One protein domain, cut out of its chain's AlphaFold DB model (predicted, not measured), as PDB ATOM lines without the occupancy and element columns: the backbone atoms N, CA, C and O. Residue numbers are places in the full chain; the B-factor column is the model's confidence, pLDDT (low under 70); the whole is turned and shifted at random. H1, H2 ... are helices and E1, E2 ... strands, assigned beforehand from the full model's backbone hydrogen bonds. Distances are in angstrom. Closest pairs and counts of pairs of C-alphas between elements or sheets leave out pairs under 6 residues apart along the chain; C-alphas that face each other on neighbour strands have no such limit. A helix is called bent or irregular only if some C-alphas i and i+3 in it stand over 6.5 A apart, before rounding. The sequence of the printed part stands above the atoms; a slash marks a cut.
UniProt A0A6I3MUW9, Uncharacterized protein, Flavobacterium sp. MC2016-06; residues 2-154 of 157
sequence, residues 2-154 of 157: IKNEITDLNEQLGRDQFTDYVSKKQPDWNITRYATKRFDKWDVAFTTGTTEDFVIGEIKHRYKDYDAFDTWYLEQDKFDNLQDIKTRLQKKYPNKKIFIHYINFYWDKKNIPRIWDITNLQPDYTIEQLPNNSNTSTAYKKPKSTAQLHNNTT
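What this domain is: This is residues 2 to 154 of the 157 residues of an uncharacterized protein of Flavobacterium sp. MC2016-06 (UniProt A0A6I3MUW9). A strongly twisted five-stranded sheet is sandwiched between two helices: it curls round the long H1 on one face, and H2 packs on the other. A small sheet of E4, E8 and E7 sits at the first end of H2, and its strand E8 is sharply bent. The printed part has 153 residues, with two named helices and eight named strands in the order H1 E1 E2 E3 E4 H2 E5 E6 E7 E8. The large sheet is mixed, in the order E1, E2, E3, E5, E6, and the small one is antiparallel, in the order E4, E8, E7. The class is mixed, helices and strands; the whole is compact, with a radius of gyration of the C-alphas of 15.4 A and spans of 46 by 33 by 32 A.

How they stand to each other: Start with H1, residues 2 to 25, whose closest C-alpha pair to E3, residues 53 to 62, is Gly 14 and His 61, 5.1 A apart. E1, residues 29 to 34, E2, residues 44 to 48, and E3 make a meander, each strand the antiparallel neighbour of the one before; look for N 32 and O 45 at 2.9 A, and N 55 and O 46 at 2.8 A. E3 is parallel to E5, residues 98 to 106, at 22 degrees, with N 60 and O 103 at 2.8 A. E5 and E6, residues 114 to 117, form a hairpin, with N 104 and O 114 at 2.8 A. H2, residues 76 to 92, makes three layers with this sheet and H1, helices on both its faces. H2 has a height over the sheet of 9.7 A and runs along the strands, at 27 degrees to E5 on the local plane; the closest C-alphas of the two are Lys 86 and Ile 98, 6.4 A apart. E8, residues 141 to 150, bends by 79 degrees at residue 144; its pairing is staggered, with E7, residues 126 to 131, by N 144 and O 128 at 2.9 A, and with E4, residues 71 to 75, by N 149 and O 72 at 2.8 A. The closest C-alphas of H2 and E8, Gln 76 and Thr 146, are 5.5 A apart. H1 and H2 are apart. In H2 every O i to N i+4 pair is within hydrogen-bond range; in H1 19 of 20 are.

Where its parts are: Find C-alpha 2 at (9.954, 7.580, -3.887); from there H1 runs 34.1 A to C-alpha 25. E1 spans 14.0 A, E2 12.6 A, E3 27.2 A and E4 13.0 A. H2 begins at C-alpha 76, (23.034, -15.841, -3.103), and is 24.4 A long. E5 spans 26.1 A, E6 10.3 A and E7 15.0 A. E8 is 22.1 A from end to end, and ends at C-alpha 150, (9.858, -24.594, -5.254).

The domain as a whole: The two C-alphas farthest apart, those of Asn 95 and Thr 138, are 47.0 A apart. The printed part has no cut, and no link is long. Its mean pLDDT is 86.1; look for values under 70 at residues 2 to 6, 38 to 39 and 132 to 139.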
ATOM      1  N   ILE A   2      11.000   8.631  -3.775       57.31
ATOM      2  CA  ILE A   2       9.954   7.580  -3.887       57.31
ATOM      3  C   ILE A   2      10.443   6.120  -3.696       57.31
ATOM      4  O   ILE A   2       9.743   5.274  -3.149       57.31
ATOM      5  N   LYS A   3      11.670   5.790  -4.124       55.91
ATOM      6  CA  LYS A   3      12.208   4.414  -4.079       55.91
ATOM      7  C   LYS A   3      12.343   3.852  -2.660       55.91
ATOM      8  O   LYS A   3      12.165   2.653  -2.465       55.91
ATOM      9  N   ASN A   4      12.706   4.701  -1.701       62.47
ATOM     10  CA  ASN A   4      12.937   4.251  -0.333       62.47
ATOM     11  C   ASN A   4      11.615   3.948   0.369       62.47
ATOM     12  O   ASN A   4      11.484   2.895   0.977       62.47
ATOM     13  N   GLU A   5      10.617   4.795   0.138       67.06
ATOM     14  CA  GLU A   5       9.278   4.676   0.711       67.06
ATOM     15  C   GLU A   5       8.595   3.360   0.317       67.06
ATOM     16  O   GLU A   5       8.000   2.702   1.162       67.06
ATOM     17  N   ILE A   6       8.731   2.916  -0.940       68.69
ATOM     18  CA  ILE A   6       8.115   1.655  -1.390       68.69
ATOM     19  C   ILE A   6       8.800   0.437  -0.757       68.69
ATOM     20  O   ILE A   6       8.133  -0.536  -0.411       68.69
ATOM     21  N   THR A   7      10.131   0.430  -0.638       70.75
ATOM     22  CA  THR A   7      10.839  -0.677   0.030       70.75
ATOM     23  C   THR A   7      10.436  -0.757   1.498       70.75
ATOM     24  O   THR A   7      10.013  -1.824   1.939       70.75
ATOM     25  N   ASP A   8      10.466   0.374   2.197       77.56
ATOM     26  CA  ASP A   8      10.155   0.446   3.624       77.56
ATOM     27  C   ASP A   8       8.681   0.064   3.885       77.56
ATOM     28  O   ASP A   8       8.385  -0.676   4.821       77.56
ATOM     29  N   LEU A   9       7.759   0.453   2.992       82.31
ATOM     30  CA  LEU A   9       6.355   0.031   3.038       82.31
ATOM     31  C   LEU A   9       6.195  -1.492   2.916       82.31
ATOM     32  O   LEU A   9       5.437  -2.090   3.669       82.31
ATOM     33  N   ASN A  10       6.880  -2.137   1.966       82.06
ATOM     34  CA  ASN A  10       6.755  -3.588   1.778       82.06
ATOM     35  C   ASN A  10       7.368  -4.385   2.927       82.06
ATOM     36  O   ASN A  10       6.844  -5.441   3.281       82.06
ATOM     37  N   GLU A  11       8.468  -3.894   3.495       83.94
ATOM     38  CA  GLU A  11       9.062  -4.480   4.696       83.94
ATOM     39  C   GLU A  11       8.100  -4.367   5.878       83.94
ATOM     40  O   GLU A  11       7.844  -5.371   6.543       83.94
ATOM     41  N   GLN A  12       7.497  -3.191   6.092       87.69
ATOM     42  CA  GLN A  12       6.511  -3.002   7.154       87.69
ATOM     43  C   GLN A  12       5.284  -3.900   6.957       87.69
ATOM     44  O   GLN A  12       4.917  -4.630   7.872       87.69
ATOM     45  N   LEU A  13       4.715  -3.938   5.746       89.44
ATOM     46  CA  LEU A  13       3.593  -4.825   5.421       89.44
ATOM     47  C   LEU A  13       3.935  -6.293   5.697       89.44
ATOM     48  O   LEU A  13       3.135  -7.004   6.297       89.44
ATOM     49  N   GLY A  14       5.123  -6.756   5.300       91.25
ATOM     50  CA  GLY A  14       5.563  -8.122   5.585       91.25
ATOM     51  C   GLY A  14       5.651  -8.415   7.086       91.25
ATOM     52  O   GLY A  14       5.226  -9.480   7.530       91.25
ATOM     53  N   ARG A  15       6.163  -7.470   7.882       92.88
ATOM     54  CA  ARG A  15       6.268  -7.602   9.346       92.88
ATOM     55  C   ARG A  15       4.903  -7.631  10.022       92.88
ATOM     56  O   ARG A  15       4.689  -8.478  10.889       92.88
ATOM     57  N   ASP A  16       3.990  -6.762   9.599       93.25
ATOM     58  CA  ASP A  16       2.623  -6.709  10.116       93.25
ATOM     59  C   ASP A  16       1.888  -8.024   9.826       93.25
ATOM     60  O   ASP A  16       1.306  -8.626  10.728       93.25
ATOM     61  N   GLN A  17       1.989  -8.533   8.591       94.56
ATOM     62  CA  GLN A  17       1.385  -9.817   8.226       94.56
ATOM     63  C   GLN A  17       2.019 -10.998   8.972       94.56
ATOM     64  O   GLN A  17       1.309 -11.921   9.371       94.56
ATOM     65  N   PHE A  18       3.335 -10.971   9.207       95.31
ATOM     66  CA  PHE A  18       3.999 -12.000  10.007       95.31
ATOM     67  C   PHE A  18       3.559 -11.967  11.470       95.31
ATOM     68  O   PHE A  18       3.307 -13.021  12.048       95.31
ATOM     69  N   THR A  19       3.404 -10.774  12.049       94.81
ATOM     70  CA  THR A  19       2.866 -10.607  13.407       94.81
ATOM     71  C   THR A  19       1.460 -11.200  13.508       94.81
ATOM     72  O   THR A  19       1.156 -11.937  14.448       94.81
ATOM     73  N   ASP A  20       0.603 -10.927  12.519       94.50
ATOM     74  CA  ASP A  20      -0.759 -11.465  12.484       94.50
ATOM     75  C   ASP A  20      -0.771 -12.992  12.339       94.50
ATOM     76  O   ASP A  20      -1.492 -13.684  13.054       94.50
ATOM     77  N   TYR A  21       0.074 -13.530  11.454       94.06
ATOM     78  CA  TYR A  21       0.225 -14.970  11.262       94.06
ATOM     79  C   TYR A  21       0.681 -15.675  12.546       94.06
ATOM     80  O   TYR A  21       0.043 -16.637  12.970       94.06
ATOM     81  N   VAL A  22       1.735 -15.174  13.198       93.12
ATOM     82  CA  VAL A  22       2.241 -15.743  14.455       93.12
ATOM     83  C   VAL A  22       1.162 -15.693  15.537       93.12
ATOM     84  O   VAL A  22       0.796 -16.724  16.088       93.12
ATOM     85  N   SER A  23       0.561 -14.525  15.769       91.69
ATOM     86  CA  SER A  23      -0.430 -14.361  16.841       91.69
ATOM     87  C   SER A  23      -1.719 -15.171  16.647       91.69
ATOM     88  O   SER A  23      -2.334 -15.566  17.635       91.69
ATOM     89  N   LYS A  24      -2.149 -15.427  15.403       91.50
ATOM     90  CA  LYS A  24      -3.445 -16.077  15.122       91.50
ATOM     91  C   LYS A  24      -3.356 -17.521  14.646       91.50
ATOM     92  O   LYS A  24      -4.351 -18.237  14.747       91.50
ATOM     93  N   LYS A  25      -2.243 -17.925  14.032       90.31
ATOM     94  CA  LYS A  25      -2.115 -19.221  13.340       90.31
ATOM     95  C   LYS A  25      -0.992 -20.097  13.887       90.31
ATOM     96  O   LYS A  25      -1.077 -21.304  13.704       90.31
ATOM     97  N   GLN A  26       0.008 -19.520  14.552       90.81
ATOM     98  CA  GLN A  26       1.146 -20.248  15.126       90.81
ATOM     99  C   GLN A  26       1.350 -19.836  16.593       90.81
ATOM    100  O   GLN A  26       2.314 -19.141  16.911       90.81
ATOM    101  N   PRO A  27       0.423 -20.199  17.500       85.12
ATOM    102  CA  PRO A  27       0.431 -19.709  18.881       85.12
ATOM    103  C   PRO A  27       1.649 -20.168  19.700       85.12
ATOM    104  O   PRO A  27       1.915 -19.614  20.763       85.12
ATOM    105  N   ASP A  28       2.379 -21.177  19.230       89.62
ATOM    106  CA  ASP A  28       3.626 -21.684  19.802       89.62
ATOM    107  C   ASP A  28       4.879 -21.019  19.203       89.62
ATOM    108  O   ASP A  28       6.006 -21.409  19.514       89.62
ATOM    109  N   TRP A  29       4.710 -20.020  18.333       93.06
ATOM    110  CA  TRP A  29       5.798 -19.189  17.833       93.06
ATOM    111  C   TRP A  29       5.835 -17.874  18.607       93.06
ATOM    112  O   TRP A  29       4.805 -17.251  18.861       93.06
ATOM    113  N   ASN A  30       7.035 -17.410  18.949       92.94
ATOM    114  CA  ASN A  30       7.214 -16.160  19.681       92.94
ATOM    115  C   ASN A  30       8.223 -15.254  18.979       92.94
ATOM    116  O   ASN A  30       9.397 -15.600  18.848       92.94
ATOM    117  N   ILE A  31       7.773 -14.076  18.540       93.38
ATOM    118  CA  ILE A  31       8.648 -13.077  17.924       93.38
ATOM    119  C   ILE A  31       9.496 -12.429  19.014       93.38
ATOM    120  O   ILE A  31       9.012 -11.649  19.829       93.38
ATOM    121  N   THR A  32      10.794 -12.706  18.985       90.88
ATOM    122  CA  THR A  32      11.754 -12.116  19.918       90.88
ATOM    123  C   THR A  32      12.088 -10.686  19.518       90.88
ATOM    124  O   THR A  32      12.202  -9.806  20.371       90.88
ATOM    125  N   ARG A  33      12.318 -10.450  18.219       90.94
ATOM    126  CA  ARG A  33      12.741  -9.141  17.711       90.94
ATOM    127  C   ARG A  33      12.582  -9.023  16.196       90.94
ATOM    128  O   ARG A  33      12.907  -9.950  15.464       90.94
ATOM    129  N   TYR A  34      12.244  -7.822  15.732       90.62
ATOM    130  CA  TYR A  34      12.450  -7.402  14.345       90.62
ATOM    131  C   TYR A  34      13.774  -6.655  14.156       90.62
ATOM    132  O   TYR A  34      14.237  -5.919  15.038       90.62
ATOM    133  N   ALA A  35      14.374  -6.810  12.982       86.75
ATOM    134  CA  ALA A  35      15.520  -6.020  12.574       86.75
ATOM    135  C   ALA A  35      15.171  -4.526  12.554       86.75
ATOM    136  O   ALA A  35      14.081  -4.127  12.149       86.75
ATOM    137  N   THR A  36      16.077  -3.679  13.018       79.75
ATOM    138  CA  THR A  36      15.785  -2.248  13.234       79.75
ATOM    139  C   THR A  36      16.459  -1.357  12.204       79.75
ATOM    140  O   THR A  36      16.070  -0.204  12.046       79.75
ATOM    141  N   LYS A  37      17.492  -1.861  11.521       77.81
ATOM    142  CA  LYS A  37      18.204  -1.114  10.489       77.81
ATOM    143  C   LYS A  37      17.781  -1.626   9.123       77.81
ATOM    144  O   LYS A  37      17.709  -2.823   8.888       77.81
ATOM    145  N   ARG A  38      17.624  -0.696   8.190       64.25
ATOM    146  CA  ARG A  38      17.249  -0.954   6.794       64.25
ATOM    147  C   ARG A  38      18.207  -1.869   6.019       64.25
ATOM    148  O   ARG A  38      17.840  -2.444   5.006       64.25
ATOM    149  N   PHE A  39      19.453  -1.979   6.476       69.19
ATOM    150  CA  PHE A  39      20.472  -2.851   5.881       69.19
ATOM    151  C   PHE A  39      20.848  -4.014   6.797       69.19
ATOM    152  O   PHE A  39      21.921  -4.603   6.641       69.19
ATOM    153  N   ASP A  40      20.004  -4.323   7.783       76.31
ATOM    154  CA  ASP A  40      20.169  -5.553   8.536       76.31
ATOM    155  C   ASP A  40      20.044  -6.751   7.579       76.31
ATOM    156  O   ASP A  40      19.349  -6.741   6.563       76.31
ATOM    157  N   LYS A  41      20.823  -7.782   7.886       80.69
ATOM    158  CA  LYS A  41      21.007  -8.970   7.047       80.69
ATOM    159  C   LYS A  41      19.895 -10.022   7.224       80.69
ATOM    160  O   LYS A  41      20.010 -11.109   6.675       80.69
ATOM    161  N   TRP A  42      18.893  -9.712   8.039       84.81
ATOM    162  CA  TRP A  42      17.744 -10.537   8.409       84.81
ATOM    163  C   TRP A  42      16.586  -9.600   8.774       84.81
ATOM    164  O   TRP A  42      16.833  -8.430   9.071       84.81
ATOM    165  N   ASP A  43      15.354 -10.111   8.810       86.81
ATOM    166  CA  ASP A  43      14.154  -9.304   9.068       86.81
ATOM    167  C   ASP A  43      13.533  -9.566  10.446       86.81
ATOM    168  O   ASP A  43      13.141  -8.627  11.146       86.81
ATOM    169  N   VAL A  44      13.457 -10.834  10.859       92.19
ATOM    170  CA  VAL A  44      12.872 -11.250  12.143       92.19
ATOM    171  C   VAL A  44      13.702 -12.330  12.840       92.19
ATOM    172  O   VAL A  44      14.333 -13.163  12.197       92.19
ATOM    173  N   ALA A  45      13.697 -12.319  14.168       92.44
ATOM    174  CA  ALA A  45      14.195 -13.387  15.016       92.44
ATOM    175  C   ALA A  45      13.051 -13.841  15.925       92.44
ATOM    176  O   ALA A  45      12.399 -13.011  16.568       92.44
ATOM    177  N   PHE A  46      12.802 -15.142  15.961       93.62
ATOM    178  CA  PHE A  46      11.700 -15.741  16.707       93.62
ATOM    179  C   PHE A  46      12.084 -17.129  17.212       93.62
ATOM    180  O   PHE A  46      13.123 -17.671  16.830       93.62
ATOM    181  N   THR A  47      11.264 -17.688  18.091       93.50
ATOM    182  CA  THR A  47      11.357 -19.087  18.512       93.50
ATOM    183  C   THR A  47      10.128 -19.855  18.058       93.50
ATOM    184  O   THR A  47       9.057 -19.261  17.920       93.50
ATOM    185  N   THR A  48      10.273 -21.159  17.835       90.38
ATOM    186  CA  THR A  48       9.173 -22.034  17.398       90.38
ATOM    187  C   THR A  48       9.007 -23.239  18.306       90.38
ATOM    188  O   THR A  48      10.003 -23.866  18.678       90.38
ATOM    189  N   GLY A  49       7.755 -23.611  18.568       82.81
ATOM    190  CA  GLY A  49       7.399 -24.850  19.247       82.81
ATOM    191  C   GLY A  49       7.786 -24.882  20.722       82.81
ATOM    192  O   GLY A  49       8.314 -23.931  21.297       82.81
ATOM    193  N   THR A  50       7.550 -26.033  21.344       73.19
ATOM    194  CA  THR A  50       7.863 -26.271  22.762       73.19
ATOM    195  C   THR A  50       9.359 -26.432  23.038       73.19
ATOM    196  O   THR A  50       9.782 -26.353  24.188       73.19
ATOM    197  N   THR A  51      10.173 -26.650  22.002       77.31
ATOM    198  CA  THR A  51      11.638 -26.752  22.093       77.31
ATOM    199  C   THR A  51      12.329 -25.390  22.148       77.31
ATOM    200  O   THR A  51      13.526 -25.332  22.445       77.31
ATOM    201  N   GLU A  52      11.589 -24.301  21.896       82.44
ATOM    202  CA  GLU A  52      12.110 -22.934  21.780       82.44
ATOM    203  C   GLU A  52      13.320 -22.854  20.841       82.44
ATOM    204  O   GLU A  52      14.347 -22.230  21.143       82.44
ATOM    205  N   ASP A  53      13.217 -23.540  19.705       89.00
ATOM    206  CA  ASP A  53      14.261 -23.515  18.694       89.00
ATOM    207  C   ASP A  53      14.348 -22.112  18.088       89.00
ATOM    208  O   ASP A  53      13.328 -21.492  17.783       89.00
ATOM    209  N   PHE A  54      15.567 -21.587  17.933       93.69
ATOM    210  CA  PHE A  54      15.766 -20.239  17.410       93.69
ATOM    211  C   PHE A  54      15.630 -20.229  15.896       93.69
ATOM    212  O   PHE A  54      16.209 -21.067  15.208       93.69
ATOM    213  N   VAL A  55      14.961 -19.211  15.368       94.62
ATOM    214  CA  VAL A  55      14.814 -19.009  13.933       94.62
ATOM    215  C   VAL A  55      15.199 -17.584  13.564       94.62
ATOM    216  O   VAL A  55      14.731 -16.617  14.171       94.62
ATOM    217  N   ILE A  56      16.048 -17.455  12.546       94.94
ATOM    218  CA  ILE A  56      16.247 -16.201  11.818       94.94
ATOM    219  C   ILE A  56      15.428 -16.235  10.527       94.94
ATOM    220  O   ILE A  56      15.534 -17.164   9.731       94.94
ATOM    221  N   GLY A  57      14.579 -15.231  10.337       93.12
ATOM    222  CA  GLY A  57      13.682 -15.117   9.197       93.12
ATOM    223  C   GLY A  57      14.054 -13.958   8.278       93.12
ATOM    224  O   GLY A  57      14.326 -12.851   8.748       93.12
ATOM    225  N   GLU A  58      13.997 -14.200   6.972       93.00
ATOM    226  CA  GLU A  58      13.952 -13.155   5.941       93.00
ATOM    227  C   GLU A  58      12.514 -13.072   5.417       93.00
ATOM    228  O   GLU A  58      11.990 -14.047   4.878       93.00
ATOM    229  N   ILE A  59      11.874 -11.913   5.579       91.56
ATOM    230  CA  ILE A  59      10.478 -11.675   5.214       91.56
ATOM    231  C   ILE A  59      10.428 -10.885   3.909       91.56
ATOM    232  O   ILE A  59      11.148  -9.908   3.697       91.56
ATOM    233  N   LYS A  60       9.543 -11.288   3.001       88.19
ATOM    234  CA  LYS A  60       9.336 -10.603   1.729       88.19
ATOM    235  C   LYS A  60       7.854 -10.488   1.430       88.19
ATOM    236  O   LYS A  60       7.148 -11.484   1.378       88.19
ATOM    237  N   HIS A  61       7.398  -9.273   1.162       87.75
ATOM    238  CA  HIS A  61       6.058  -9.028   0.641       87.75
ATOM    239  C   HIS A  61       6.106  -8.898  -0.888       87.75
ATOM    240  O   HIS A  61       6.953  -8.181  -1.433       87.75
ATOM    241  N   ARG A  62       5.237  -9.624  -1.594       84.50
ATOM    242  CA  ARG A  62       5.286  -9.791  -3.053       84.50
ATOM    243  C   ARG A  62       4.046  -9.194  -3.713       84.50
ATOM    244  O   ARG A  62       2.929  -9.531  -3.347       84.50
ATOM    245  N   TYR A  63       4.250  -8.375  -4.748       79.50
ATOM    246  CA  TYR A  63       3.191  -7.887  -5.652       79.50
ATOM    247  C   TYR A  63       2.813  -8.955  -6.684       79.50
ATOM    248  O   TYR A  63       2.920  -8.740  -7.894       79.50
ATOM    249  N   LYS A  64       2.510 -10.156  -6.205       80.69
ATOM    250  CA  LYS A  64       2.184 -11.336  -7.002       80.69
ATOM    251  C   LYS A  64       1.136 -12.142  -6.254       80.69
ATOM    252  O   LYS A  64       1.091 -12.061  -5.025       80.69
ATOM    253  N   ASP A  65       0.357 -12.908  -7.004       84.62
ATOM    254  CA  ASP A  65      -0.635 -13.798  -6.419       84.62
ATOM    255  C   ASP A  65       0.062 -14.982  -5.743       84.62
ATOM    256  O   ASP A  65       1.153 -15.403  -6.148       84.62
ATOM    257  N   TYR A  66      -0.570 -15.517  -4.706       83.56
ATOM    258  CA  TYR A  66      -0.063 -16.599  -3.873       83.56
ATOM    259  C   TYR A  66       0.281 -17.849  -4.683       83.56
ATOM    260  O   TYR A  66       1.245 -18.548  -4.366       83.56
ATOM    261  N   ASP A  67      -0.489 -18.096  -5.742       83.94
ATOM    262  CA  ASP A  67      -0.379 -19.244  -6.645       83.94
ATOM    263  C   ASP A  67       0.113 -18.842  -8.052       83.94
ATOM    264  O   ASP A  67       0.007 -19.619  -8.996       83.94
ATOM    265  N   ALA A  68       0.675 -17.635  -8.219       78.75
ATOM    266  CA  ALA A  68       1.056 -17.110  -9.537       78.75
ATOM    267  C   ALA A  68       2.170 -17.904 -10.246       78.75
ATOM    268  O   ALA A  68       2.315 -17.788 -11.463       78.75
ATOM    269  N   PHE A  69       3.015 -18.626  -9.507       79.06
ATOM    270  CA  PHE A  69       4.133 -19.397 -10.059       79.06
ATOM    271  C   PHE A  69       4.692 -20.400  -9.055       79.06
ATOM    272  O   PHE A  69       4.644 -20.157  -7.851       79.06
ATOM    273  N   ASP A  70       5.292 -21.476  -9.573       81.94
ATOM    274  CA  ASP A  70       5.790 -22.626  -8.804       81.94
ATOM    275  C   ASP A  70       7.149 -22.419  -8.131       81.94
ATOM    276  O   ASP A  70       7.553 -23.247  -7.317       81.94
ATOM    277  N   THR A  71       7.862 -21.339  -8.453       85.44
ATOM    278  CA  THR A  71       9.264 -21.169  -8.057       85.44
ATOM    279  C   THR A  71       9.593 -19.744  -7.622       85.44
ATOM    280  O   THR A  71       9.239 -18.773  -8.287       85.44
ATOM    281  N   TRP A  72      10.367 -19.618  -6.546       87.06
ATOM    282  CA  TRP A  72      10.894 -18.363  -6.018       87.06
ATOM    283  C   TRP A  72      12.402 -18.276  -6.161       87.06
ATOM    284  O   TRP A  72      13.101 -19.267  -6.014       87.06
ATOM    285  N   TYR A  73      12.911 -17.066  -6.373       88.50
ATOM    286  CA  TYR A  73      14.348 -16.827  -6.447       88.50
ATOM    287  C   TYR A  73      14.898 -16.366  -5.095       88.50
ATOM    288  O   TYR A  73      14.520 -15.306  -4.584       88.50
ATOM    289  N   LEU A  74      15.810 -17.160  -4.543       89.81
ATOM    290  CA  LEU A  74      16.643 -16.835  -3.391       89.81
ATOM    291  C   LEU A  74      17.982 -16.280  -3.888       89.81
ATOM    292  O   LEU A  74      18.724 -16.976  -4.572       89.81
ATOM    293  N   GLU A  75      18.293 -15.026  -3.559       90.25
ATOM    294  CA  GLU A  75      19.560 -14.393  -3.951       90.25
ATOM    295  C   GLU A  75      20.731 -14.933  -3.113       90.25
ATOM    296  O   GLU A  75      20.626 -14.988  -1.885       90.25
ATOM    297  N   GLN A  76      21.850 -15.275  -3.761       92.06
ATOM    298  CA  GLN A  76      23.034 -15.841  -3.103       92.06
ATOM    299  C   GLN A  76      23.547 -14.954  -1.967       92.06
ATOM    300  O   GLN A  76      23.647 -15.409  -0.832       92.06
ATOM    301  N   ASP A  77      23.767 -13.662  -2.230       89.19
ATOM    302  CA  ASP A  77      24.257 -12.719  -1.216       89.19
ATOM    303  C   ASP A  77      23.363 -12.694   0.033       89.19
ATOM    304  O   ASP A  77      23.830 -12.493   1.154       89.19
ATOM    305  N   LYS A  78      22.049 -12.876  -0.142       88.06
ATOM    306  CA  LYS A  78      21.096 -12.925   0.970       88.06
ATOM    307  C   LYS A  78      21.238 -14.222   1.753       88.06
ATOM    308  O   LYS A  78      21.317 -14.170   2.978       88.06
ATOM    309  N   PHE A  79      21.314 -15.353   1.062       93.06
ATOM    310  CA  PHE A  79      21.523 -16.648   1.696       93.06
ATOM    311  C   PHE A  79      22.841 -16.705   2.478       93.06
ATOM    312  O   PHE A  79      22.834 -17.060   3.657       93.06
ATOM    313  N   ASP A  80      23.941 -16.270   1.865       93.06
ATOM    314  CA  ASP A  80      25.272 -16.280   2.471       93.06
ATOM    315  C   ASP A  80      25.291 -15.440   3.752       93.06
ATOM    316  O   ASP A  80      25.782 -15.875   4.793       93.06
ATOM    317  N   ASN A  81      24.657 -14.264   3.724       91.38
ATOM    318  CA  ASN A  81      24.513 -13.408   4.898       91.38
ATOM    319  C   ASN A  81      23.729 -14.072   6.044       91.38
ATOM    320  O   ASN A  81      24.100 -13.899   7.209       91.38
ATOM    321  N   LEU A  82      22.667 -14.819   5.735       93.25
ATOM    322  CA  LEU A  82      21.881 -15.549   6.734       93.25
ATOM    323  C   LEU A  82      22.681 -16.718   7.328       93.25
ATOM    324  O   LEU A  82      22.690 -16.893   8.550       93.25
ATOM    325  N   GLN A  83      23.411 -17.472   6.502       95.00
ATOM    326  CA  GLN A  83      24.289 -18.558   6.960       95.00
ATOM    327  C   GLN A  83      25.425 -18.040   7.855       95.00
ATOM    328  O   GLN A  83      25.758 -18.641   8.883       95.00
ATOM    329  N   ASP A  84      25.959 -16.866   7.529       93.44
ATOM    330  CA  ASP A  84      26.927 -16.146   8.349       93.44
ATOM    331  C   ASP A  84      26.374 -15.824   9.744       93.44
ATOM    332  O   ASP A  84      27.051 -16.008  10.762       93.44
ATOM    333  N   ILE A  85      25.126 -15.345   9.814       91.31
ATOM    334  CA  ILE A  85      24.453 -15.045  11.083       91.31
ATOM    335  C   ILE A  85      24.211 -16.326  11.873       91.31
ATOM    336  O   ILE A  85      24.550 -16.360  13.057       91.31
ATOM    337  N   LYS A  86      23.682 -17.377  11.235       93.75
ATOM    338  CA  LYS A  86      23.480 -18.690  11.865       93.75
ATOM    339  C   LYS A  86      24.780 -19.182  12.488       93.75
ATOM    340  O   LYS A  86      24.793 -19.534  13.662       93.75
ATOM    341  N   THR A  87      25.890 -19.116  11.756       94.19
ATOM    342  CA  THR A  87      27.209 -19.526  12.256       94.19
ATOM    343  C   THR A  87      27.623 -18.740  13.503       94.19
ATOM    344  O   THR A  87      28.114 -19.316  14.475       94.19
ATOM    345  N   ARG A  88      27.409 -17.417  13.522       91.62
ATOM    346  CA  ARG A  88      27.726 -16.571  14.688       91.62
ATOM    347  C   ARG A  88      26.815 -16.869  15.878       91.62
ATOM    348  O   ARG A  88      27.296 -16.937  17.007       91.62
ATOM    349  N   LEU A  89      25.521 -17.062  15.636       90.12
ATOM    350  CA  LEU A  89      24.556 -17.418  16.671       90.12
ATOM    351  C   LEU A  89      24.836 -18.813  17.237       90.12
ATOM    352  O   LEU A  89      24.782 -18.973  18.450       90.12
ATOM    353  N   GLN A  90      25.223 -19.781  16.405       93.62
ATOM    354  CA  GLN A  90      25.555 -21.139  16.843       93.62
ATOM    355  C   GLN A  90      26.794 -21.141  17.733       93.62
ATOM    356  O   GLN A  90      26.814 -21.816  18.755       93.62
ATOM    357  N   LYS A  91      27.803 -20.324  17.409       94.00
ATOM    358  CA  LYS A  91      28.967 -20.115  18.286       94.00
ATOM    359  C   LYS A  91      28.572 -19.501  19.631       94.00
ATOM    360  O   LYS A  91      29.149 -19.855  20.653       94.00
ATOM    361  N   LYS A  92      27.605 -18.579  19.636       91.88
ATOM    362  CA  LYS A  92      27.125 -17.915  20.857       91.88
ATOM    363  C   LYS A  92      26.229 -18.820  21.712       91.88
ATOM    364  O   LYS A  92      26.267 -18.728  22.934       91.88
ATOM    365  N   TYR A  93      25.435 -19.678  21.078       90.25
ATOM    366  CA  TYR A  93      24.464 -20.564  21.717       90.25
ATOM    367  C   TYR A  93      24.685 -22.015  21.253       90.25
ATOM    368  O   TYR A  93      23.860 -22.562  20.524       90.25
ATOM    369  N   PRO A  94      25.787 -22.664  21.671       92.00
ATOM    370  CA  PRO A  94      26.225 -23.946  21.109       92.00
ATOM    371  C   PRO A  94      25.222 -25.091  21.283       92.00
ATOM    372  O   PRO A  94      25.174 -25.981  20.443       92.00
ATOM    373  N   ASN A  95      24.389 -25.044  22.325       90.56
ATOM    374  CA  ASN A  95      23.418 -26.097  22.641       90.56
ATOM    375  C   ASN A  95      22.016 -25.827  22.075       90.56
ATOM    376  O   ASN A  95      21.085 -26.581  22.349       90.56
ATOM    377  N   LYS A  96      21.837 -24.727  21.341       88.19
ATOM    378  CA  LYS A  96      20.556 -24.362  20.738       88.19
ATOM    379  C   LYS A  96      20.575 -24.696  19.255       88.19
ATOM    380  O   LYS A  96      21.586 -24.481  18.587       88.19
ATOM    381  N   LYS A  97      19.455 -25.205  18.740       92.69
ATOM    382  CA  LYS A  97      19.256 -25.338  17.297       92.69
ATOM    383  C   LYS A  97      18.875 -23.977  16.731       92.69
ATOM    384  O   LYS A  97      18.097 -23.245  17.345       92.69
ATOM    385  N   ILE A  98      19.468 -23.640  15.589       93.81
ATOM    386  CA  ILE A  98      19.222 -22.381  14.890       93.81
ATOM    387  C   ILE A  98      18.832 -22.693  13.453       93.81
ATOM    388  O   ILE A  98      19.628 -23.249  12.690       93.81
ATOM    389  N   PHE A  99      17.620 -22.287  13.105       95.62
ATOM    390  CA  PHE A  99      17.037 -22.427  11.784       95.62
ATOM    391  C   PHE A  99      17.060 -21.104  11.021       95.62
ATOM    392  O   PHE A  99      17.155 -20.017  11.601       95.62
ATOM    393  N   ILE A 100      16.959 -21.208   9.702       96.00
ATOM    394  CA  ILE A 100      16.833 -20.086   8.781       96.00
ATOM    395  C   ILE A 100      15.567 -20.291   7.962       96.00
ATOM    396  O   ILE A 100      15.476 -21.254   7.203       96.00
ATOM    397  N   HIS A 101      14.613 -19.372   8.087       95.62
ATOM    398  CA  HIS A 101      13.373 -19.408   7.318       95.62
ATOM    399  C   HIS A 101      13.341 -18.293   6.269       95.62
ATOM    400  O   HIS A 101      13.590 -17.123   6.565       95.62
ATOM    401  N   TYR A 102      12.978 -18.651   5.040       94.56
ATOM    402  CA  TYR A 102      12.607 -17.693   4.001       94.56
ATOM    403  C   TYR A 102      11.086 -17.577   3.959       94.56
ATOM    404  O   TYR A 102      10.407 -18.589   3.820       94.56
ATOM    405  N   ILE A 103      10.544 -16.370   4.122       94.00
ATOM    406  CA  ILE A 103       9.117 -16.147   4.387       94.00
ATOM    407  C   ILE A 103       8.563 -15.173   3.346       94.00
ATOM    408  O   ILE A 103       8.918 -13.996   3.334       94.00
ATOM    409  N   ASN A 104       7.667 -15.643   2.481       92.12
ATOM    410  CA  ASN A 104       6.984 -14.807   1.495       92.12
ATOM    411  C   ASN A 104       5.521 -14.566   1.887       92.12
ATOM    412  O   ASN A 104       4.800 -15.510   2.192       92.12
ATOM    413  N   PHE A 105       5.080 -13.316   1.791       91.75
ATOM    414  CA  PHE A 105       3.685 -12.880   1.865       91.75
ATOM    415  C   PHE A 105       3.223 -12.285   0.536       91.75
ATOM    416  O   PHE A 105       4.038 -11.812  -0.264       91.75
ATOM    417  N   TYR A 106       1.907 -12.272   0.333       89.25
ATOM    418  CA  TYR A 106       1.268 -12.039  -0.959       89.25
ATOM    419  C   TYR A 106       0.123 -11.038  -0.851       89.25
ATOM    420  O   TYR A 106      -0.488 -10.881   0.207       89.25
ATOM    421  N   TRP A 107      -0.164 -10.347  -1.952       85.62
ATOM    422  CA  TRP A 107      -1.210  -9.322  -1.984       85.62
ATOM    423  C   TRP A 107      -2.630  -9.904  -1.934       85.62
ATOM    424  O   TRP A 107      -3.507  -9.318  -1.298       85.62
ATOM    425  N   ASP A 108      -2.849 -11.041  -2.591       87.19
ATOM    426  CA  ASP A 108      -4.141 -11.723  -2.745       87.19
ATOM    427  C   ASP A 108      -4.500 -12.629  -1.551       87.19
ATOM    428  O   ASP A 108      -5.674 -12.748  -1.199       87.19
ATOM    429  N   LYS A 109      -3.503 -13.210  -0.872       87.00
ATOM    430  CA  LYS A 109      -3.656 -13.970   0.382       87.00
ATOM    431  C   LYS A 109      -2.882 -13.313   1.521       87.00
ATOM    432  O   LYS A 109      -1.733 -13.645   1.814       87.00
ATOM    433  N   LYS A 110      -3.554 -12.395   2.211       84.81
ATOM    434  CA  LYS A 110      -3.009 -11.730   3.401       84.81
ATOM    435  C   LYS A 110      -2.816 -12.722   4.547       84.81
ATOM    436  O   LYS A 110      -3.681 -13.562   4.789       84.81
ATOM    437  N   ASN A 111      -1.719 -12.573   5.288       84.94
ATOM    438  CA  ASN A 111      -1.422 -13.299   6.536       84.94
ATOM    439  C   ASN A 111      -1.297 -14.826   6.382       84.94
ATOM    440  O   ASN A 111      -1.241 -15.544   7.377       84.94
ATOM    441  N   ILE A 112      -1.227 -15.326   5.147       90.38
ATOM    442  CA  ILE A 112      -0.915 -16.719   4.832       90.38
ATOM    443  C   ILE A 112       0.427 -16.688   4.100       90.38
ATOM    444  O   ILE A 112       0.465 -16.319   2.926       90.38
ATOM    445  N   PRO A 113       1.543 -16.994   4.781       92.94
ATOM    446  CA  PRO A 113       2.837 -16.989   4.128       92.94
ATOM    447  C   PRO A 113       3.052 -18.249   3.284       92.94
ATOM    448  O   PRO A 113       2.309 -19.227   3.368       92.94
ATOM    449  N   ARG A 114       4.133 -18.244   2.511       92.56
ATOM    450  CA  ARG A 114       4.893 -19.443   2.151       92.56
ATOM    451  C   ARG A 114       6.231 -19.384   2.875       92.56
ATOM    452  O   ARG A 114       6.911 -18.359   2.813       92.56
ATOM    453  N   ILE A 115       6.582 -20.448   3.580       93.88
ATOM    454  CA  ILE A 115       7.772 -20.536   4.421       93.88
ATOM    455  C   ILE A 115       8.626 -21.692   3.919       93.88
ATOM    456  O   ILE A 115       8.139 -22.812   3.816       93.88
ATOM    457  N   TRP A 116       9.900 -21.436   3.651       94.94
ATOM    458  CA  TRP A 116      10.895 -22.468   3.369       94.94
ATOM    459  C   TRP A 116      11.889 -22.531   4.520       94.94
ATOM    460  O   TRP A 116      12.451 -21.499   4.894       94.94
ATOM    461  N   ASP A 117      12.144 -23.731   5.039       95.00
ATOM    462  CA  ASP A 117      13.328 -23.977   5.858       95.00
ATOM    463  C   ASP A 117      14.536 -24.136   4.925       95.00
ATOM    464  O   ASP A 117      14.655 -25.105   4.177       95.00
ATOM    465  N   ILE A 118      15.428 -23.149   4.955       95.25
ATOM    466  CA  ILE A 118      16.639 -23.100   4.129       95.25
ATOM    467  C   ILE A 118      17.903 -23.362   4.959       95.25
ATOM    468  O   ILE A 118      19.020 -23.144   4.492       95.25
ATOM    469  N   THR A 119      17.755 -23.847   6.194       94.81
ATOM    470  CA  THR A 119      18.838 -23.996   7.180       94.81
ATOM    471  C   THR A 119      20.023 -24.800   6.659       94.81
ATOM    472  O   THR A 119      21.170 -24.447   6.946       94.81
ATOM    473  N   ASN A 120      19.740 -25.868   5.912       92.88
ATOM    474  CA  ASN A 120      20.725 -26.806   5.371       92.88
ATOM    475  C   ASN A 120      20.682 -26.872   3.838       92.88
ATOM    476  O   ASN A 120      21.162 -27.842   3.254       92.88
ATOM    477  N   LEU A 121      20.085 -25.866   3.190       92.31
ATOM    478  CA  LEU A 121      20.022 -25.808   1.736       92.31
ATOM    479  C   LEU A 121      21.446 -25.778   1.161       92.31
ATOM    480  O   LEU A 121      22.295 -25.020   1.627       92.31
ATOM    481  N   GLN A 122      21.690 -26.598   0.140       90.00
ATOM    482  CA  GLN A 122      22.901 -26.583  -0.687       90.00
ATOM    483  C   GLN A 122      22.479 -26.134  -2.092       90.00
ATOM    484  O   GLN A 122      22.216 -26.975  -2.949       90.00
ATOM    485  N   PRO A 123      22.259 -24.825  -2.289       87.69
ATOM    486  CA  PRO A 123      21.703 -24.316  -3.532       87.69
ATOM    487  C   PRO A 123      22.700 -24.441  -4.686       87.69
ATOM    488  O   PRO A 123      23.862 -24.061  -4.548       87.69
ATOM    489  N   ASP A 124      22.214 -24.904  -5.837       89.81
ATOM    490  CA  ASP A 124      22.892 -24.687  -7.111       89.81
ATOM    491  C   ASP A 124      22.470 -23.316  -7.650       89.81
ATOM    492  O   ASP A 124      21.280 -23.051  -7.856       89.81
ATOM    493  N   TYR A 125      23.437 -22.412  -7.783       92.69
ATOM    494  CA  TYR A 125      23.172 -21.029  -8.145       92.69
ATOM    495  C   TYR A 125      23.330 -20.811  -9.644       92.69
ATOM    496  O   TYR A 125      24.386 -21.067 -10.222       92.69
ATOM    497  N   THR A 126      22.308 -20.224 -10.257       92.62
ATOM    498  CA  THR A 126      22.341 -19.784 -11.650       92.62
ATOM    499  C   THR A 126      22.280 -18.263 -11.738       92.62
ATOM    500  O   THR A 126      21.733 -17.578 -10.869       92.62
ATOM    501  N   ILE A 127      22.871 -17.706 -12.798       91.81
ATOM    502  CA  ILE A 127      22.786 -16.269 -13.074       91.81
ATOM    503  C   ILE A 127      21.465 -15.971 -13.778       91.81
ATOM    504  O   ILE A 127      21.259 -16.371 -14.921       91.81
ATOM    505  N   GLU A 128      20.611 -15.195 -13.118       86.94
ATOM    506  CA  GLU A 128      19.299 -14.789 -13.618       86.94
ATOM    507  C   GLU A 128      19.228 -13.269 -13.826       86.94
ATOM    508  O   GLU A 128      19.773 -12.476 -13.049       86.94
ATOM    509  N   GLN A 129      18.517 -12.832 -14.871       86.12
ATOM    510  CA  GLN A 129      18.240 -11.410 -15.118       86.12
ATOM    511  C   GLN A 129      17.013 -10.970 -14.322       86.12
ATOM    512  O   GLN A 129      15.886 -10.918 -14.828       86.12
ATOM    513  N   LEU A 130      17.240 -10.634 -13.055       78.62
ATOM    514  CA  LEU A 130      16.178 -10.266 -12.129       78.62
ATOM    515  C   LEU A 130      16.085  -8.751 -11.943       78.62
ATOM    516  O   LEU A 130      17.095  -8.046 -12.035       78.62
ATOM    517  N   PRO A 131      14.885  -8.230 -11.628       70.38
ATOM    518  CA  PRO A 131      14.729  -6.859 -11.173       70.38
ATOM    519  C   PRO A 131      15.764  -6.532 -10.096       70.38
ATOM    520  O   PRO A 131      15.919  -7.267  -9.113       70.38
ATOM    521  N   ASN A 132      16.455  -5.400 -10.240       65.44
ATOM    522  CA  ASN A 132      17.324  -4.888  -9.182       65.44
ATOM    523  C   ASN A 132      16.530  -4.729  -7.866       65.44
ATOM    524  O   ASN A 132      17.093  -4.877  -6.784       65.44
ATOM    525  N   ASN A 133      15.213  -4.527  -7.977       57.09
ATOM    526  CA  ASN A 133      14.246  -4.359  -6.905       57.09
ATOM    527  C   ASN A 133      12.866  -4.924  -7.317       57.09
ATOM    528  O   ASN A 133      12.356  -4.607  -8.387       57.09
ATOM    529  N   SER A 134      12.259  -5.778  -6.484       55.62
ATOM    530  CA  SER A 134      11.035  -6.548  -6.798       55.62
ATOM    531  C   SER A 134       9.723  -5.757  -6.691       55.62
ATOM    532  O   SER A 134       8.650  -6.353  -6.631       55.62
ATOM    533  N   ASN A 135       9.799  -4.431  -6.585       54.31
ATOM    534  CA  ASN A 135       8.683  -3.562  -6.222       54.31
ATOM    535  C   ASN A 135       8.127  -2.715  -7.382       54.31
ATOM    536  O   ASN A 135       7.201  -1.945  -7.154       54.31
ATOM    537  N   THR A 136       8.633  -2.861  -8.614       50.69
ATOM    538  CA  THR A 136       8.023  -2.254  -9.812       50.69
ATOM    539  C   THR A 136       8.082  -3.194 -11.023       50.69
ATOM    540  O   THR A 136       9.025  -3.969 -11.181       50.69
ATOM    541  N   SER A 137       7.080  -3.117 -11.907       51.75
ATOM    542  CA  SER A 137       7.012  -3.901 -13.156       51.75
ATOM    543  C   SER A 137       8.034  -3.463 -14.218       51.75
ATOM    544  O   SER A 137       8.308  -4.213 -15.149       51.75
ATOM    545  N   THR A 138       8.623  -2.273 -14.062       58.34
ATOM    546  CA  THR A 138       9.571  -1.638 -14.996       58.34
ATOM    547  C   THR A 138      11.000  -1.548 -14.447       58.34
ATOM    548  O   THR A 138      11.821  -0.785 -14.955       58.34
ATOM    549  N   ALA A 139      11.318  -2.285 -13.380       63.22
ATOM    550  CA  ALA A 139      12.630  -2.217 -12.747       63.22
ATOM    551  C   ALA A 139      13.763  -2.633 -13.703       63.22
ATOM    552  O   ALA A 139      13.682  -3.660 -14.380       63.22
ATOM    553  N   TYR A 140      14.856  -1.862 -13.688       72.38
ATOM    554  CA  TYR A 140      16.111  -2.242 -14.337       72.38
ATOM    555  C   TYR A 140      16.535  -3.629 -13.849       72.38
ATOM    556  O   TYR A 140      16.650  -3.858 -12.638       72.38
ATOM    557  N   LYS A 141      16.743  -4.553 -14.786       81.44
ATOM    558  CA  LYS A 141      17.209  -5.905 -14.485       81.44
ATOM    559  C   LYS A 141      18.727  -5.908 -14.390       81.44
ATOM    560  O   LYS A 141      19.400  -5.223 -15.153       81.44
ATOM    561  N   LYS A 142      19.258  -6.667 -13.440       83.25
ATOM    562  CA  LYS A 142      20.691  -6.927 -13.334       83.25
ATOM    563  C   LYS A 142      20.917  -8.429 -13.182       83.25
ATOM    564  O   LYS A 142      20.050  -9.093 -12.608       83.25
ATOM    565  N   PRO A 143      22.065  -8.952 -13.637       87.19
ATOM    566  CA  PRO A 143      22.439 -10.323 -13.333       87.19
ATOM    567  C   PRO A 143      22.531 -10.494 -11.814       87.19
ATOM    568  O   PRO A 143      23.170  -9.693 -11.124       87.19
ATOM    569  N   LYS A 144      21.862 -11.523 -11.298       88.94
ATOM    570  CA  LYS A 144      21.929 -11.948  -9.902       88.94
ATOM    571  C   LYS A 144      22.163 -13.450  -9.854       88.94
ATOM    572  O   LYS A 144      21.530 -14.185 -10.601       88.94
ATOM    573  N   SER A 145      23.049 -13.881  -8.964       93.19
ATOM    574  CA  SER A 145      23.221 -15.295  -8.637       93.19
ATOM    575  C   SER A 145      22.072 -15.733  -7.735       93.19
ATOM    576  O   SER A 145      21.883 -15.152  -6.658       93.19
ATOM    577  N   THR A 146      21.253 -16.677  -8.195       92.62
ATOM    578  CA  THR A 146      20.036 -17.090  -7.491       92.62
ATOM    579  C   THR A 146      19.794 -18.584  -7.532       92.62
ATOM    580  O   THR A 146      20.180 -19.256  -8.479       92.62
ATOM    581  N   ALA A 147      19.132 -19.078  -6.494       93.31
ATOM    582  CA  ALA A 147      18.641 -20.438  -6.404       93.31
ATOM    583  C   ALA A 147      17.118 -20.449  -6.456       93.31
ATOM    584  O   ALA A 147      16.458 -19.506  -6.008       93.31
ATOM    585  N   GLN A 148      16.567 -21.528  -6.989       91.88
ATOM    586  CA  GLN A 148      15.132 -21.734  -7.090       91.88
ATOM    587  C   GLN A 148      14.601 -22.442  -5.835       91.88
ATOM    588  O   GLN A 148      15.096 -23.492  -5.441       91.88
ATOM    589  N   LEU A 149      13.583 -21.859  -5.203       91.00
ATOM    590  CA  LEU A 149      12.804 -22.459  -4.123       91.00
ATOM    591  C   LEU A 149      11.430 -22.831  -4.668       91.00
ATOM    592  O   LEU A 149      10.653 -21.955  -5.050       91.00
ATOM    593  N   HIS A 150      11.125 -24.121  -4.712       90.06
ATOM    594  CA  HIS A 150       9.858 -24.594  -5.254       90.06
ATOM    595  C   HIS A 150       8.728 -24.487  -4.233       90.06
ATOM    596  O   HIS A 150       8.904 -24.702  -3.039       90.06
ATOM    597  N   ASN A 151       7.531 -24.174  -4.703       85.75
ATOM    598  CA  ASN A 151       6.350 -24.034  -3.867       85.75
ATOM    599  C   ASN A 151       6.036 -25.303  -3.072       85.75
ATOM    600  O   ASN A 151       5.634 -25.189  -1.926       85.75
ATOM    601  N   ASN A 152       6.235 -26.485  -3.658       86.19
ATOM    602  CA  ASN A 152       5.997 -27.789  -3.028       86.19
ATOM    603  C   ASN A 152       7.025 -28.175  -1.947       86.19
ATOM    604  O   ASN A 152       6.909 -29.251  -1.369       86.19
ATOM    605  N   THR A 153       8.032 -27.334  -1.689       87.81
ATOM    606  CA  THR A 153       9.005 -27.529  -0.606       87.81
ATOM    607  C   THR A 153       8.785 -26.571   0.564       87.81
ATOM    608  O   THR A 153       9.624 -26.493   1.463       87.81
ATOM    609  N   THR A 154       7.668 -25.834   0.580       88.44
ATOM    610  CA  THR A 154       7.305 -25.010   1.738       88.44
ATOM    611  C   THR A 154       6.913 -25.877   2.932       88.44
ATOM    612  O   THR A 154       6.371 -26.963   2.774       88.44
TER     613      THR A 154